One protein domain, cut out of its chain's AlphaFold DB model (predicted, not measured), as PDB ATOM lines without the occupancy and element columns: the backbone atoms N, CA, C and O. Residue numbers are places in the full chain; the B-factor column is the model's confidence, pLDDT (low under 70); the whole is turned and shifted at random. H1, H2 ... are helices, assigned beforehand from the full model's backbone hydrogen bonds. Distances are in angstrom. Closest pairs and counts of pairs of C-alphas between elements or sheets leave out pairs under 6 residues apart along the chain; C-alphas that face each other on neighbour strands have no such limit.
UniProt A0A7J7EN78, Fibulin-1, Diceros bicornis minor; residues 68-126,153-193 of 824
ATOM      1  N   GLU A  68     -37.687 -21.732  11.889       72.69
ATOM      2  CA  GLU A  68     -37.396 -22.017  10.475       72.69
ATOM      3  C   GLU A  68     -38.633 -21.776   9.586       72.69
ATOM      4  O   GLU A  68     -38.555 -21.047   8.593       72.69
ATOM      5  N   THR A  69     -39.801 -22.289   9.993       74.88
ATOM      6  CA  THR A  69     -41.073 -22.114   9.264       74.88
ATOM      7  C   THR A  69     -41.487 -20.639   9.171       74.88
ATOM      8  O   THR A  69     -41.875 -20.152   8.106       74.88
ATOM      9  N   CYS A  70     -41.371 -19.894  10.272       79.62
ATOM     10  CA  CYS A  70     -41.725 -18.477  10.319       79.62
ATOM     11  C   CYS A  70     -40.702 -17.593   9.584       79.62
ATOM     12  O   CYS A  70     -41.086 -16.638   8.910       79.62
ATOM     13  N   CYS A  71     -39.411 -17.926   9.634       80.00
ATOM     14  CA  CYS A  71     -38.363 -17.233   8.885       80.00
ATOM     15  C   CYS A  71     -38.609 -17.314   7.368       80.00
ATOM     16  O   CYS A  71     -38.586 -16.283   6.692       80.00
ATOM     17  N   ALA A  72     -38.955 -18.503   6.856       76.38
ATOM     18  CA  ALA A  72     -39.301 -18.709   5.449       76.38
ATOM     19  C   ALA A  72     -40.532 -17.887   5.014       76.38
ATOM     20  O   ALA A  72     -40.516 -17.264   3.954       76.38
ATOM     21  N   ALA A  73     -41.571 -17.803   5.854       78.12
ATOM     22  CA  ALA A  73     -42.732 -16.946   5.590       78.12
ATOM     23  C   ALA A  73     -42.359 -15.449   5.522       78.12
ATOM     24  O   ALA A  73     -42.869 -14.720   4.671       78.12
ATOM     25  N   GLY A  74     -41.431 -14.994   6.374       78.38
ATOM     26  CA  GLY A  74     -40.892 -13.630   6.332       78.38
ATOM     27  C   GLY A  74     -40.079 -13.332   5.068       78.38
ATOM     28  O   GLY A  74     -40.225 -12.261   4.482       78.38
ATOM     29  N   GLN A  75     -39.263 -14.286   4.611       79.50
ATOM     30  CA  GLN A  75     -38.517 -14.172   3.350       79.50
ATOM     31  C   GLN A  75     -39.454 -14.142   2.137       79.50
ATOM     32  O   GLN A  75     -39.299 -13.284   1.273       79.50
ATOM     33  N   GLN A  76     -40.467 -15.012   2.093       74.75
ATOM     34  CA  GLN A  76     -41.451 -15.017   1.007       74.75
ATOM     35  C   GLN A  76     -42.227 -13.692   0.944       74.75
ATOM     36  O   GLN A  76     -42.375 -13.116  -0.132       74.75
ATOM     37  N   TRP A  77     -42.623 -13.132   2.093       76.19
ATOM     38  CA  TRP A  77     -43.255 -11.810   2.132       76.19
ATOM     39  C   TRP A  77     -42.354 -10.699   1.561       76.19
ATOM     40  O   TRP A  77     -42.838  -9.832   0.828       76.19
ATOM     41  N   ALA A  78     -41.047 -10.749   1.850       70.00
ATOM     42  CA  ALA A  78     -40.052  -9.828   1.299       70.00
ATOM     43  C   ALA A  78     -39.885  -9.968  -0.225       70.00
ATOM     44  O   ALA A  78     -39.708  -8.966  -0.915       70.00
ATOM     45  N   ILE A  79     -39.956 -11.197  -0.753       69.69
ATOM     46  CA  ILE A  79     -39.933 -11.478  -2.197       69.69
ATOM     47  C   ILE A  79     -41.158 -10.868  -2.888       69.69
ATOM     48  O   ILE A  79     -41.006 -10.220  -3.922       69.69
ATOM     49  N   ASP A  80     -42.345 -11.052  -2.305       69.62
ATOM     50  CA  ASP A  80     -43.619 -10.716  -2.949       69.62
ATOM     51  C   ASP A  80     -44.004  -9.227  -2.839       69.62
ATOM     52  O   ASP A  80     -44.735  -8.726  -3.694       69.62
ATOM     53  N   ASN A  81     -43.527  -8.513  -1.809       68.50
ATOM     54  CA  ASN A  81     -43.958  -7.135  -1.505       68.50
ATOM     55  C   ASN A  81     -42.824  -6.095  -1.450       68.50
ATOM     56  O   ASN A  81     -43.113  -4.900  -1.426       68.50
ATOM     57  N   ASP A  82     -41.554  -6.513  -1.378       63.38
ATOM     58  CA  ASP A  82     -40.385  -5.637  -1.162       63.38
ATOM     59  C   ASP A  82     -40.454  -4.725   0.103       63.38
ATOM     60  O   ASP A  82     -39.630  -3.824   0.271       63.38
ATOM     61  N   GLU A  83     -41.378  -4.977   1.049       69.38
ATOM     62  CA  GLU A  83     -41.445  -4.306   2.362       69.38
ATOM     63  C   GLU A  83     -41.809  -5.242   3.536       69.38
ATOM     64  O   GLU A  83     -42.503  -6.242   3.368       69.38
ATOM     65  N   CYS A  84     -41.375  -4.889   4.755       72.75
ATOM     66  CA  CYS A  84     -41.471  -5.728   5.969       72.75
ATOM     67  C   CYS A  84     -42.356  -5.139   7.088       72.75
ATOM     68  O   CYS A  84     -42.096  -5.366   8.273       72.75
ATOM     69  N   LEU A  85     -43.352  -4.320   6.733       62.56
ATOM     70  CA  LEU A  85     -44.183  -3.584   7.699       62.56
ATOM     71  C   LEU A  85     -45.493  -4.294   8.053       62.56
ATOM     72  O   LEU A  85     -45.801  -4.446   9.231       62.56
ATOM     73  N   GLU A  86     -46.233  -4.739   7.039       66.62
ATOM     74  CA  GLU A  86     -47.612  -5.239   7.146       66.62
ATOM     75  C   GLU A  86     -47.673  -6.774   6.978       66.62
ATOM     76  O   GLU A  86     -48.534  -7.295   6.273       66.62
ATOM     77  N   ILE A  87     -46.728  -7.516   7.578       70.06
ATOM     78  CA  ILE A  87     -46.673  -8.988   7.467       70.06
ATOM     79  C   ILE A  87     -47.926  -9.599   8.139       70.06
ATOM     80  O   ILE A  87     -48.098  -9.409   9.347       70.06
ATOM     81  N   PRO A  88     -48.802 -10.335   7.420       62.75
ATOM     82  CA  PRO A  88     -50.048 -10.855   7.987       62.75
ATOM     83  C   PRO A  88     -49.823 -11.977   9.006       62.75
ATOM     84  O   PRO A  88     -48.965 -12.839   8.823       62.75
ATOM     85  N   GLU A  89     -50.641 -12.017  10.062       57.94
ATOM     86  CA  GLU A  89     -50.466 -12.977  11.158       57.94
ATOM     87  C   GLU A  89     -50.803 -14.423  10.758       57.94
ATOM     88  O   GLU A  89     -51.964 -14.839  10.705       57.94
ATOM     89  N   SER A  90     -49.764 -15.233  10.558       52.91
ATOM     90  CA  SER A  90     -49.869 -16.676  10.339       52.91
ATOM     91  C   SER A  90     -50.106 -17.445  11.651       52.91
ATOM     92  O   SER A  90     -49.230 -18.159  12.126       52.91
ATOM     93  N   GLY A  91     -51.302 -17.305  12.226       53.81
ATOM     94  CA  GLY A  91     -51.900 -18.287  13.141       53.81
ATOM     95  C   GLY A  91     -51.170 -18.607  14.459       53.81
ATOM     96  O   GLY A  91     -50.429 -19.575  14.551       53.81
ATOM     97  N   ALA A  92     -51.576 -17.920  15.530       51.94
ATOM     98  CA  ALA A  92     -51.673 -18.482  16.887       51.94
ATOM     99  C   ALA A  92     -50.399 -18.918  17.662       51.94
ATOM    100  O   ALA A  92     -50.548 -19.619  18.656       51.94
ATOM    101  N   GLU A  93     -49.199 -18.415  17.350       57.09
ATOM    102  CA  GLU A  93     -48.063 -18.403  18.304       57.09
ATOM    103  C   GLU A  93     -47.288 -17.066  18.218       57.09
ATOM    104  O   GLU A  93     -46.331 -16.883  17.463       57.09
ATOM    105  N   GLY A  94     -47.813 -16.063  18.935       62.62
ATOM    106  CA  GLY A  94     -47.880 -14.678  18.444       62.62
ATOM    107  C   GLY A  94     -46.616 -13.808  18.445       62.62
ATOM    108  O   GLY A  94     -46.612 -12.805  17.736       62.62
ATOM    109  N   ASP A  95     -45.559 -14.144  19.193       63.16
ATOM    110  CA  ASP A  95     -44.391 -13.248  19.354       63.16
ATOM    111  C   ASP A  95     -43.076 -13.804  18.788       63.16
ATOM    112  O   ASP A  95     -42.358 -13.083  18.090       63.16
ATOM    113  N   VAL A  96     -42.758 -15.086  19.009       70.50
ATOM    114  CA  VAL A  96     -41.536 -15.708  18.455       70.50
ATOM    115  C   VAL A  96     -41.612 -15.780  16.928       70.50
ATOM    116  O   VAL A  96     -40.692 -15.328  16.245       70.50
ATOM    117  N   CYS A  97     -42.739 -16.256  16.384       76.06
ATOM    118  CA  CYS A  97     -42.963 -16.344  14.940       76.06
ATOM    119  C   CYS A  97     -42.912 -14.960  14.267       76.06
ATOM    120  O   CYS A  97     -42.194 -14.775  13.284       76.06
ATOM    121  N   ARG A  98     -43.583 -13.960  14.861       75.31
ATOM    122  CA  ARG A  98     -43.590 -12.559  14.402       75.31
ATOM    123  C   ARG A  98     -42.178 -11.955  14.384       75.31
ATOM    124  O   ARG A  98     -41.818 -11.233  13.453       75.31
ATOM    125  N   THR A  99     -41.362 -12.268  15.393       75.56
ATOM    126  CA  THR A  99     -39.968 -11.805  15.490       75.56
ATOM    127  C   THR A  99     -39.096 -12.444  14.406       75.56
ATOM    128  O   THR A  99     -38.382 -11.724  13.706       75.56
ATOM    129  N   ALA A 100     -39.204 -13.763  14.200       80.56
ATOM    130  CA  ALA A 100     -38.501 -14.485  13.135       80.56
ATOM    131  C   ALA A 100     -38.891 -13.978  11.734       80.56
ATOM    132  O   ALA A 100     -38.014 -13.636  10.942       80.56
ATOM    133  N   GLN A 101     -40.193 -13.832  11.456       79.38
ATOM    134  CA  GLN A 101     -40.714 -13.273  10.201       79.38
ATOM    135  C   GLN A 101     -40.115 -11.898   9.899       79.38
ATOM    136  O   GLN A 101     -39.561 -11.679   8.821       79.38
ATOM    137  N   LYS A 102     -40.181 -10.975  10.866       79.38
ATOM    138  CA  LYS A 102     -39.704  -9.602  10.680       79.38
ATOM    139  C   LYS A 102     -38.190  -9.529  10.480       79.38
ATOM    140  O   LYS A 102     -37.739  -8.811   9.589       79.38
ATOM    141  N   HIS A 103     -37.406 -10.271  11.264       76.88
ATOM    142  CA  HIS A 103     -35.950 -10.287  11.108       76.88
ATOM    143  C   HIS A 103     -35.514 -10.939   9.791       76.88
ATOM    144  O   HIS A 103     -34.681 -10.365   9.093       76.88
ATOM    145  N   CYS A 104     -36.099 -12.074   9.398       80.38
ATOM    146  CA  CYS A 104     -35.737 -12.736   8.144       80.38
ATOM    147  C   CYS A 104     -36.163 -11.935   6.901       80.38
ATOM    148  O   CYS A 104     -35.399 -11.861   5.940       80.38
ATOM    149  N   CYS A 105     -37.315 -11.254   6.950       78.12
ATOM    150  CA  CYS A 105     -37.740 -10.304   5.918       78.12
ATOM    151  C   CYS A 105     -36.715  -9.165   5.741       78.12
ATOM    152  O   CYS A 105     -36.235  -8.910   4.634       78.12
ATOM    153  N   LEU A 106     -36.323  -8.507   6.842       72.31
ATOM    154  CA  LEU A 106     -35.374  -7.386   6.813       72.31
ATOM    155  C   LEU A 106     -33.967  -7.812   6.363       72.31
ATOM    156  O   LEU A 106     -33.322  -7.075   5.616       72.31
ATOM    157  N   SER A 107     -33.502  -8.997   6.771       70.62
ATOM    158  CA  SER A 107     -32.230  -9.562   6.304       70.62
ATOM    159  C   SER A 107     -32.240  -9.806   4.794       70.62
ATOM    160  O   SER A 107     -31.314  -9.369   4.113       70.62
ATOM    161  N   TYR A 108     -33.305 -10.408   4.255       75.69
ATOM    162  CA  TYR A 108     -33.416 -10.693   2.821       75.69
ATOM    163  C   TYR A 108     -33.402  -9.419   1.963       75.69
ATOM    164  O   TYR A 108     -32.686  -9.351   0.966       75.69
ATOM    165  N   LEU A 109     -34.116  -8.359   2.369       68.00
ATOM    166  CA  LEU A 109     -34.069  -7.076   1.650       68.00
ATOM    167  C   LEU A 109     -32.689  -6.403   1.735       68.00
ATOM    168  O   LEU A 109     -32.247  -5.773   0.768       68.00
ATOM    169  N   LYS A 110     -31.972  -6.552   2.858       63.78
ATOM    170  CA  LYS A 110     -30.593  -6.057   3.003       63.78
ATOM    171  C   LYS A 110     -29.615  -6.815   2.095       63.78
ATOM    172  O   LYS A 110     -28.728  -6.199   1.514       63.78
ATOM    173  N   GLU A 111     -29.799  -8.120   1.930       67.06
ATOM    174  CA  GLU A 111     -28.983  -8.973   1.059       67.06
ATOM    175  C   GLU A 111     -29.272  -8.719  -0.432       67.06
ATOM    176  O   GLU A 111     -28.355  -8.427  -1.201       67.06
ATOM    177  N   LYS A 112     -30.553  -8.676  -0.826       67.31
ATOM    178  CA  LYS A 112     -31.018  -8.310  -2.180       67.31
ATOM    179  C   LYS A 112     -30.512  -6.926  -2.617       67.31
ATOM    180  O   LYS A 112     -30.085  -6.762  -3.758       67.31
ATOM    181  N   SER A 113     -30.524  -5.936  -1.718       63.91
ATOM    182  CA  SER A 113     -29.992  -4.591  -2.006       63.91
ATOM    183  C   SER A 113     -28.462  -4.518  -1.985       63.91
ATOM    184  O   SER A 113     -27.896  -3.769  -2.776       63.91
ATOM    185  N   CYS A 114     -27.783  -5.321  -1.160       68.50
ATOM    186  CA  CYS A 114     -26.328  -5.473  -1.204       68.50
ATOM    187  C   CYS A 114     -25.867  -6.024  -2.565       68.50
ATOM    188  O   CYS A 114     -25.059  -5.381  -3.233       68.50
ATOM    189  N   MET A 115     -26.434  -7.149  -3.024       69.69
ATOM    190  CA  MET A 115     -26.066  -7.786  -4.301       69.69
ATOM    191  C   MET A 115     -26.228  -6.854  -5.511       69.69
ATOM    192  O   MET A 115     -25.386  -6.862  -6.404       69.69
ATOM    193  N   ALA A 116     -27.253  -5.997  -5.531       64.31
ATOM    194  CA  ALA A 116     -27.418  -5.014  -6.603       64.31
ATOM    195  C   ALA A 116     -26.255  -3.997  -6.674       64.31
ATOM    196  O   ALA A 116     -25.866  -3.598  -7.768       64.31
ATOM    197  N   GLY A 117     -25.654  -3.628  -5.534       65.75
ATOM    198  CA  GLY A 117     -24.457  -2.778  -5.493       65.75
ATOM    199  C   GLY A 117     -23.187  -3.509  -5.940       65.75
ATOM    200  O   GLY A 117     -22.329  -2.917  -6.587       65.75
ATOM    201  N   VAL A 118     -23.096  -4.814  -5.657       70.31
ATOM    202  CA  VAL A 118     -22.012  -5.691  -6.141       70.31
ATOM    203  C   VAL A 118     -22.015  -5.780  -7.672       70.31
ATOM    204  O   VAL A 118     -20.957  -5.696  -8.292       70.31
ATOM    205  N   VAL A 119     -23.194  -5.908  -8.289       70.00
ATOM    206  CA  VAL A 119     -23.329  -5.963  -9.756       70.00
ATOM    207  C   VAL A 119     -22.969  -4.622 -10.403       70.00
ATOM    208  O   VAL A 119     -22.114  -4.611 -11.282       70.00
ATOM    209  N   GLY A 120     -23.512  -3.495  -9.921       65.12
ATOM    210  CA  GLY A 120     -23.169  -2.166 -10.458       65.12
ATOM    211  C   GLY A 120     -21.665  -1.862 -10.396       65.12
ATOM    212  O   GLY A 120     -21.084  -1.370 -11.363       65.12
ATOM    213  N   ALA A 121     -20.997  -2.261  -9.309       67.50
ATOM    214  CA  ALA A 121     -19.543  -2.166  -9.193       67.50
ATOM    215  C   ALA A 121     -18.797  -3.061 -10.209       67.50
ATOM    216  O   ALA A 121     -17.838  -2.591 -10.825       67.50
ATOM    217  N   LYS A 122     -19.230  -4.319 -10.429       71.50
ATOM    218  CA  LYS A 122     -18.659  -5.206 -11.471       71.50
ATOM    219  C   LYS A 122     -18.843  -4.635 -12.887       71.50
ATOM    220  O   LYS A 122     -17.923  -4.756 -13.694       71.50
ATOM    221  N   ASP A 123     -19.979  -3.996 -13.165       71.00
ATOM    222  CA  ASP A 123     -20.304  -3.382 -14.463       71.00
ATOM    223  C   ASP A 123     -19.640  -2.002 -14.681       71.00
ATOM    224  O   ASP A 123     -19.703  -1.440 -15.778       71.00
ATOM    225  N   GLY A 124     -18.934  -1.475 -13.672       60.59
ATOM    226  CA  GLY A 124     -18.112  -0.266 -13.774       60.59
ATOM    227  C   GLY A 124     -18.809   1.039 -13.381       60.59
ATOM    228  O   GLY A 124     -18.300   2.114 -13.709       60.59
ATOM    229  N   GLU A 125     -19.943   0.981 -12.678       58.38
ATOM    230  CA  GLU A 125     -20.558   2.170 -12.083       58.38
ATOM    231  C   GLU A 125     -19.671   2.743 -10.963       58.38
ATOM    232  O   GLU A 125     -19.087   2.021 -10.151       58.38
ATOM    233  N   ALA A 126     -19.549   4.071 -10.912       58.09
ATOM    234  CA  ALA A 126     -18.698   4.734  -9.933       58.09
ATOM    235  C   ALA A 126     -19.376   4.773  -8.553       58.09
ATOM    236  O   ALA A 126     -20.247   5.608  -8.308       58.09
ATOM    237  N   LEU A 153     -26.906  -0.981  -0.621       56.94
ATOM    238  CA  LEU A 153     -26.345  -0.917  -1.969       56.94
ATOM    239  C   LEU A 153     -24.951  -0.275  -1.964       56.94
ATOM    240  O   LEU A 153     -24.000  -0.882  -2.443       56.94
ATOM    241  N   LYS A 154     -24.819   0.921  -1.378       60.81
ATOM    242  CA  LYS A 154     -23.568   1.683  -1.356       60.81
ATOM    243  C   LYS A 154     -22.464   0.945  -0.607       60.81
ATOM    244  O   LYS A 154     -21.399   0.760  -1.177       60.81
ATOM    245  N   GLN A 155     -22.734   0.440   0.602       66.12
ATOM    246  CA  GLN A 155     -21.716  -0.294   1.361       66.12
ATOM    247  C   GLN A 155     -21.171  -1.499   0.571       66.12
ATOM    248  O   GLN A 155     -19.969  -1.740   0.583       66.12
ATOM    249  N   CYS A 156     -22.020  -2.231  -0.157       72.06
ATOM    250  CA  CYS A 156     -21.567  -3.361  -0.968       72.06
ATOM    251  C   CYS A 156     -20.943  -2.950  -2.319       72.06
ATOM    252  O   CYS A 156     -20.019  -3.623  -2.770       72.06
ATOM    253  N   CYS A 157     -21.368  -1.833  -2.921       75.19
ATOM    254  CA  CYS A 157     -20.708  -1.212  -4.079       75.19
ATOM    255  C   CYS A 157     -19.269  -0.817  -3.717       75.19
ATOM    256  O   CYS A 157     -18.325  -1.303  -4.333       75.19
ATOM    257  N   ASP A 158     -19.099  -0.018  -2.656       74.75
ATOM    258  CA  ASP A 158     -17.807   0.491  -2.186       74.75
ATOM    259  C   ASP A 158     -16.831  -0.676  -1.889       74.75
ATOM    260  O   ASP A 158     -15.689  -0.676  -2.354       74.75
ATOM    261  N   CYS A 159     -17.296  -1.725  -1.193       78.69
ATOM    262  CA  CYS A 159     -16.485  -2.911  -0.879       78.69
ATOM    263  C   CYS A 159     -16.169  -3.785  -2.109       78.69
ATOM    264  O   CYS A 159     -15.057  -4.303  -2.216       78.69
ATOM    265  N   CYS A 160     -17.093  -3.928  -3.064       80.62
ATOM    266  CA  CYS A 160     -16.814  -4.632  -4.320       80.62
ATOM    267  C   CYS A 160     -15.814  -3.847  -5.188       80.62
ATOM    268  O   CYS A 160     -14.858  -4.425  -5.700       80.62
ATOM    269  N   GLY A 161     -15.974  -2.523  -5.287       80.81
ATOM    270  CA  GLY A 161     -15.066  -1.621  -5.999       80.81
ATOM    271  C   GLY A 161     -13.645  -1.615  -5.426       80.81
ATOM    272  O   GLY A 161     -12.680  -1.541  -6.187       80.81
ATOM    273  N   LEU A 162     -13.495  -1.774  -4.104       78.25
ATOM    274  CA  LEU A 162     -12.203  -2.049  -3.466       78.25
ATOM    275  C   LEU A 162     -11.600  -3.372  -3.966       78.25
ATOM    276  O   LEU A 162     -10.460  -3.379  -4.425       78.25
ATOM    277  N   GLY A 163     -12.364  -4.468  -3.971       81.62
ATOM    278  CA  GLY A 163     -11.892  -5.772  -4.462       81.62
ATOM    279  C   GLY A 163     -11.495  -5.763  -5.943       81.62
ATOM    280  O   GLY A 163     -10.448  -6.288  -6.323       81.62
ATOM    281  N   LEU A 164     -12.285  -5.091  -6.784       80.56
ATOM    282  CA  LEU A 164     -11.984  -4.894  -8.205       80.56
ATOM    283  C   LEU A 164     -10.702  -4.076  -8.416       80.56
ATOM    284  O   LEU A 164      -9.944  -4.367  -9.342       80.56
ATOM    285  N   ARG A 165     -10.433  -3.091  -7.548       78.06
ATOM    286  CA  ARG A 165      -9.196  -2.300  -7.567       78.06
ATOM    287  C   ARG A 165      -7.979  -3.128  -7.151       78.06
ATOM    288  O   ARG A 165      -6.989  -3.104  -7.871       78.06
ATOM    289  N   VAL A 166      -8.074  -3.913  -6.075       77.50
ATOM    290  CA  VAL A 166      -7.007  -4.839  -5.634       77.50
ATOM    291  C   VAL A 166      -6.630  -5.811  -6.762       77.50
ATOM    292  O   VAL A 166      -5.444  -5.964  -7.068       77.50
ATOM    293  N   ARG A 167      -7.621  -6.375  -7.478       78.69
ATOM    294  CA  ARG A 167      -7.363  -7.180  -8.689       78.69
ATOM    295  C   ARG A 167      -6.722  -6.362  -9.817       78.69
ATOM    296  O   ARG A 167      -5.795  -6.852 -10.459       78.69
ATOM    297  N   ALA A 168      -7.205  -5.150 -10.095       77.25
ATOM    298  CA  ALA A 168      -6.667  -4.303 -11.166       77.25
ATOM    299  C   ALA A 168      -5.212  -3.860 -10.912       77.25
ATOM    300  O   ALA A 168      -4.448  -3.685 -11.860       77.25
ATOM    301  N   GLU A 169      -4.820  -3.728  -9.644       79.94
ATOM    302  CA  GLU A 169      -3.450  -3.446  -9.198       79.94
ATOM    303  C   GLU A 169      -2.570  -4.715  -9.117       79.94
ATOM    304  O   GLU A 169      -1.372  -4.618  -8.856       79.94
ATOM    305  N   GLY A 170      -3.131  -5.898  -9.404       65.50
ATOM    306  CA  GLY A 170      -2.401  -7.163  -9.532       65.50
ATOM    307  C   GLY A 170      -1.995  -7.822  -8.210       65.50
ATOM    308  O   GLY A 170      -1.076  -8.640  -8.204       65.50
ATOM    309  N   GLN A 171      -2.645  -7.459  -7.104       72.25
ATOM    310  CA  GLN A 171      -2.363  -7.991  -5.767       72.25
ATOM    311  C   GLN A 171      -3.182  -9.262  -5.475       72.25
ATOM    312  O   GLN A 171      -4.169  -9.555  -6.154       72.25
ATOM    313  N   SER A 172      -2.770 -10.032  -4.467       69.19
ATOM    314  CA  SER A 172      -3.514 -11.196  -3.979       69.19
ATOM    315  C   SER A 172      -4.815 -10.777  -3.282       69.19
ATOM    316  O   SER A 172      -4.855  -9.823  -2.507       69.19
ATOM    317  N   CYS A 173      -5.893 -11.513  -3.553       73.12
ATOM    318  CA  CYS A 173      -7.202 -11.287  -2.946       73.12
ATOM    319  C   CYS A 173      -7.232 -11.851  -1.518       73.12
ATOM    320  O   CYS A 173      -7.688 -12.965  -1.289       73.12
ATOM    321  N   GLU A 174      -6.695 -11.099  -0.559       72.44
ATOM    322  CA  GLU A 174      -6.566 -11.538   0.834       72.44
ATOM    323  C   GLU A 174      -7.644 -10.943   1.750       72.44
ATOM    324  O   GLU A 174      -8.062  -9.790   1.621       72.44
ATOM    325  N   SER A 175      -8.122 -11.758   2.693       59.25
ATOM    326  CA  SER A 175      -9.232 -11.406   3.577       59.25
ATOM    327  C   SER A 175      -8.775 -10.443   4.672       59.25
ATOM    328  O   SER A 175      -8.019 -10.841   5.563       59.25
ATOM    329  N   ASN A 176      -9.271  -9.206   4.673       60.06
ATOM    330  CA  ASN A 176      -8.933  -8.228   5.702       60.06
ATOM    331  C   ASN A 176     -10.001  -8.225   6.819       60.06
ATOM    332  O   ASN A 176     -11.107  -7.713   6.606       60.06
ATOM    333  N   PRO A 177      -9.710  -8.765   8.022       55.44
ATOM    334  CA  PRO A 177     -10.705  -8.877   9.090       55.44
ATOM    335  C   PRO A 177     -11.217  -7.516   9.586       55.44
ATOM    336  O   PRO A 177     -12.344  -7.444  10.077       55.44
ATOM    337  N   ASN A 178     -10.455  -6.432   9.397       62.53
ATOM    338  CA  ASN A 178     -10.838  -5.085   9.835       62.53
ATOM    339  C   ASN A 178     -12.014  -4.495   9.032       62.53
ATOM    340  O   ASN A 178     -12.673  -3.576   9.512       62.53
ATOM    341  N   LEU A 179     -12.317  -5.030   7.842       56.91
ATOM    342  CA  LEU A 179     -13.492  -4.634   7.052       56.91
ATOM    343  C   LEU A 179     -14.809  -5.204   7.609       56.91
ATOM    344  O   LEU A 179     -15.886  -4.688   7.306       56.91
ATOM    345  N   GLY A 180     -14.742  -6.272   8.413       57.44
ATOM    346  CA  GLY A 180     -15.909  -6.940   8.989       57.44
ATOM    347  C   GLY A 180     -16.863  -7.576   7.965       57.44
ATOM    348  O   GLY A 180     -16.616  -7.619   6.756       57.44
ATOM    349  N   TYR A 181     -17.988  -8.095   8.462       46.91
ATOM    350  CA  TYR A 181     -19.063  -8.655   7.636       46.91
ATOM    351  C   TYR A 181     -20.150  -7.592   7.367       46.91
ATOM    352  O   TYR A 181     -20.558  -6.910   8.310       46.91
ATOM    353  N   PRO A 182     -20.667  -7.437   6.128       59.41
ATOM    354  CA  PRO A 182     -20.409  -8.256   4.935       59.41
ATOM    355  C   PRO A 182     -19.237  -7.782   4.055       59.41
ATOM    356  O   PRO A 182     -18.884  -8.474   3.105       59.41
ATOM    357  N   CYS A 183     -18.634  -6.620   4.341       70.62
ATOM    358  CA  CYS A 183     -17.698  -5.941   3.434       70.62
ATOM    359  C   CYS A 183     -16.513  -6.813   2.986       70.62
ATOM    360  O   CYS A 183     -16.240  -6.891   1.790       70.62
ATOM    361  N   ASN A 184     -15.861  -7.521   3.916       74.44
ATOM    362  CA  ASN A 184     -14.729  -8.407   3.622       74.44
ATOM    363  C   ASN A 184     -15.104  -9.505   2.602       74.44
ATOM    364  O   ASN A 184     -14.391  -9.733   1.631       74.44
ATOM    365  N   HIS A 185     -16.273 -10.134   2.770       73.31
ATOM    366  CA  HIS A 185     -16.764 -11.195   1.881       73.31
ATOM    367  C   HIS A 185     -17.116 -10.666   0.478       73.31
ATOM    368  O   HIS A 185     -16.839 -11.312  -0.530       73.31
ATOM    369  N   VAL A 186     -17.710  -9.471   0.406       75.31
ATOM    370  CA  VAL A 186     -18.044  -8.807  -0.865       75.31
ATOM    371  C   VAL A 186     -16.782  -8.376  -1.622       75.31
ATOM    372  O   VAL A 186     -16.702  -8.561  -2.836       75.31
ATOM    373  N   MET A 187     -15.779  -7.852  -0.911       80.44
ATOM    374  CA  MET A 187     -14.485  -7.483  -1.487       80.44
ATOM    375  C   MET A 187     -13.775  -8.697  -2.100       80.44
ATOM    376  O   MET A 187     -13.321  -8.619  -3.241       80.44
ATOM    377  N   LEU A 188     -13.725  -9.820  -1.374       77.25
ATOM    378  CA  LEU A 188     -13.111 -11.069  -1.838       77.25
ATOM    379  C   LEU A 188     -13.786 -11.599  -3.104       77.25
ATOM    380  O   LEU A 188     -13.128 -11.676  -4.136       77.25
ATOM    381  N   SER A 189     -15.104 -11.824  -3.075       76.62
ATOM    382  CA  SER A 189     -15.863 -12.316  -4.239       76.62
ATOM    383  C   SER A 189     -15.657 -11.443  -5.487       76.62
ATOM    384  O   SER A 189     -15.450 -11.962  -6.587       76.62
ATOM    385  N   CYS A 190     -15.618 -10.114  -5.337       77.44
ATOM    386  CA  CYS A 190     -15.332  -9.222  -6.459       77.44
ATOM    387  C   CYS A 190     -13.873  -9.252  -6.929       77.44
ATOM    388  O   CYS A 190     -13.639  -9.127  -8.135       77.44
ATOM    389  N   CYS A 191     -12.910  -9.433  -6.024       78.75
ATOM    390  CA  CYS A 191     -11.488  -9.557  -6.338       78.75
ATOM    391  C   CYS A 191     -11.177 -10.890  -7.037       78.75
ATOM    392  O   CYS A 191     -10.625 -10.891  -8.136       78.75
ATOM    393  N   GLU A 192     -11.609 -12.015  -6.468       77.50
ATOM    394  CA  GLU A 192     -11.400 -13.368  -7.003       77.50
ATOM    395  C   GLU A 192     -12.178 -13.582  -8.311       77.50
ATOM    396  O   GLU A 192     -11.714 -14.276  -9.215       77.50
ATOM    397  N   GLY A 193     -13.305 -12.879  -8.474       64.25
ATOM    398  CA  GLY A 193     -14.051 -12.776  -9.729       64.25
ATOM    399  C   GLY A 193     -15.242 -13.722  -9.845       64.25
ATOM    400  O   GLY A 193     -15.980 -13.621 -10.826       64.25
TER     401      GLY A 193
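Overview. This is residues 68 to 126 and 153 to 193 of the 824 residues of the protein "Fibulin-1" of Diceros bicornis minor (UniProt A0A7J7EN78). One long helix, H2, is the shaft of a dumbbell: H1 crosses its first part, and the pair H3 and H4 packs at its other end. Long loops, residues 82 to 95 and 169 to 182, lie towards the two ends of the whole. The printed part has 100 residues with four named helices, in the order H1, H2, H3, H4, and no named strand; the class is all helix. It is loose, with a radius of gyration of the C-alphas of 17.2 A, and a rod in outline, spanning 57 by 26 by 17 A.

Arrangement. H1, residues 68 to 81, touches H2, residues 96 to 122, and H2 touches H1 with its residues 97 to 109 alone; the closest C-alphas, those of Gly 74 and Gln 101, are 3.9 A apart. They run the same way at a steep tilt of 52 degrees. H2 is the hub, touching three other helices. H3, residues 153 to 168, touches residues 113 to 122 of H2 alone, at a steep tilt of 41 degrees; the closest C-alphas are those of Gly 117 and Cys 157, 4.3 A apart. H4, residues 183 to 192, touches H3 at a steep tilt of 39 degrees, with the C-alphas of Gly 163 and Cys 191 closest at 4.2 A. H2 and H4 only just touch, with 3 pairs of C-alphas within 8 A, the closest those of Lys 122 and Cys 190 at 7.2 A. H2, H3 and H4 form a bundle, a group of three helices. H1 is apart from H3 and H4. Every O i to N i+4 pair is within hydrogen-bond range in H1, H3 and H4, and 22 of 23 are in H2.

Along the chain. H1 begins at C-alpha 68, (-37.396, -22.017, 10.475), and is 20.2 A long. H2 is 39.1 A long, H3 22.0 A and H4 14.3 A. H4 ends at C-alpha 192, (-11.400, -13.368, -7.003).

Size, cuts and confidence. The C-alphas farthest apart, of Ala 92 and Gly 170, are 57.0 A apart. Residues 127 to 152 are not printed, and C-alphas 126 and 153 across this cut are 12.4 A apart. The links H1 to H2 and H3 to H4 are long. Mean pLDDT of the printed part is 70.1; 43 residues are under 70, among them 88 to 95, 109 to 117 and 175 to 182.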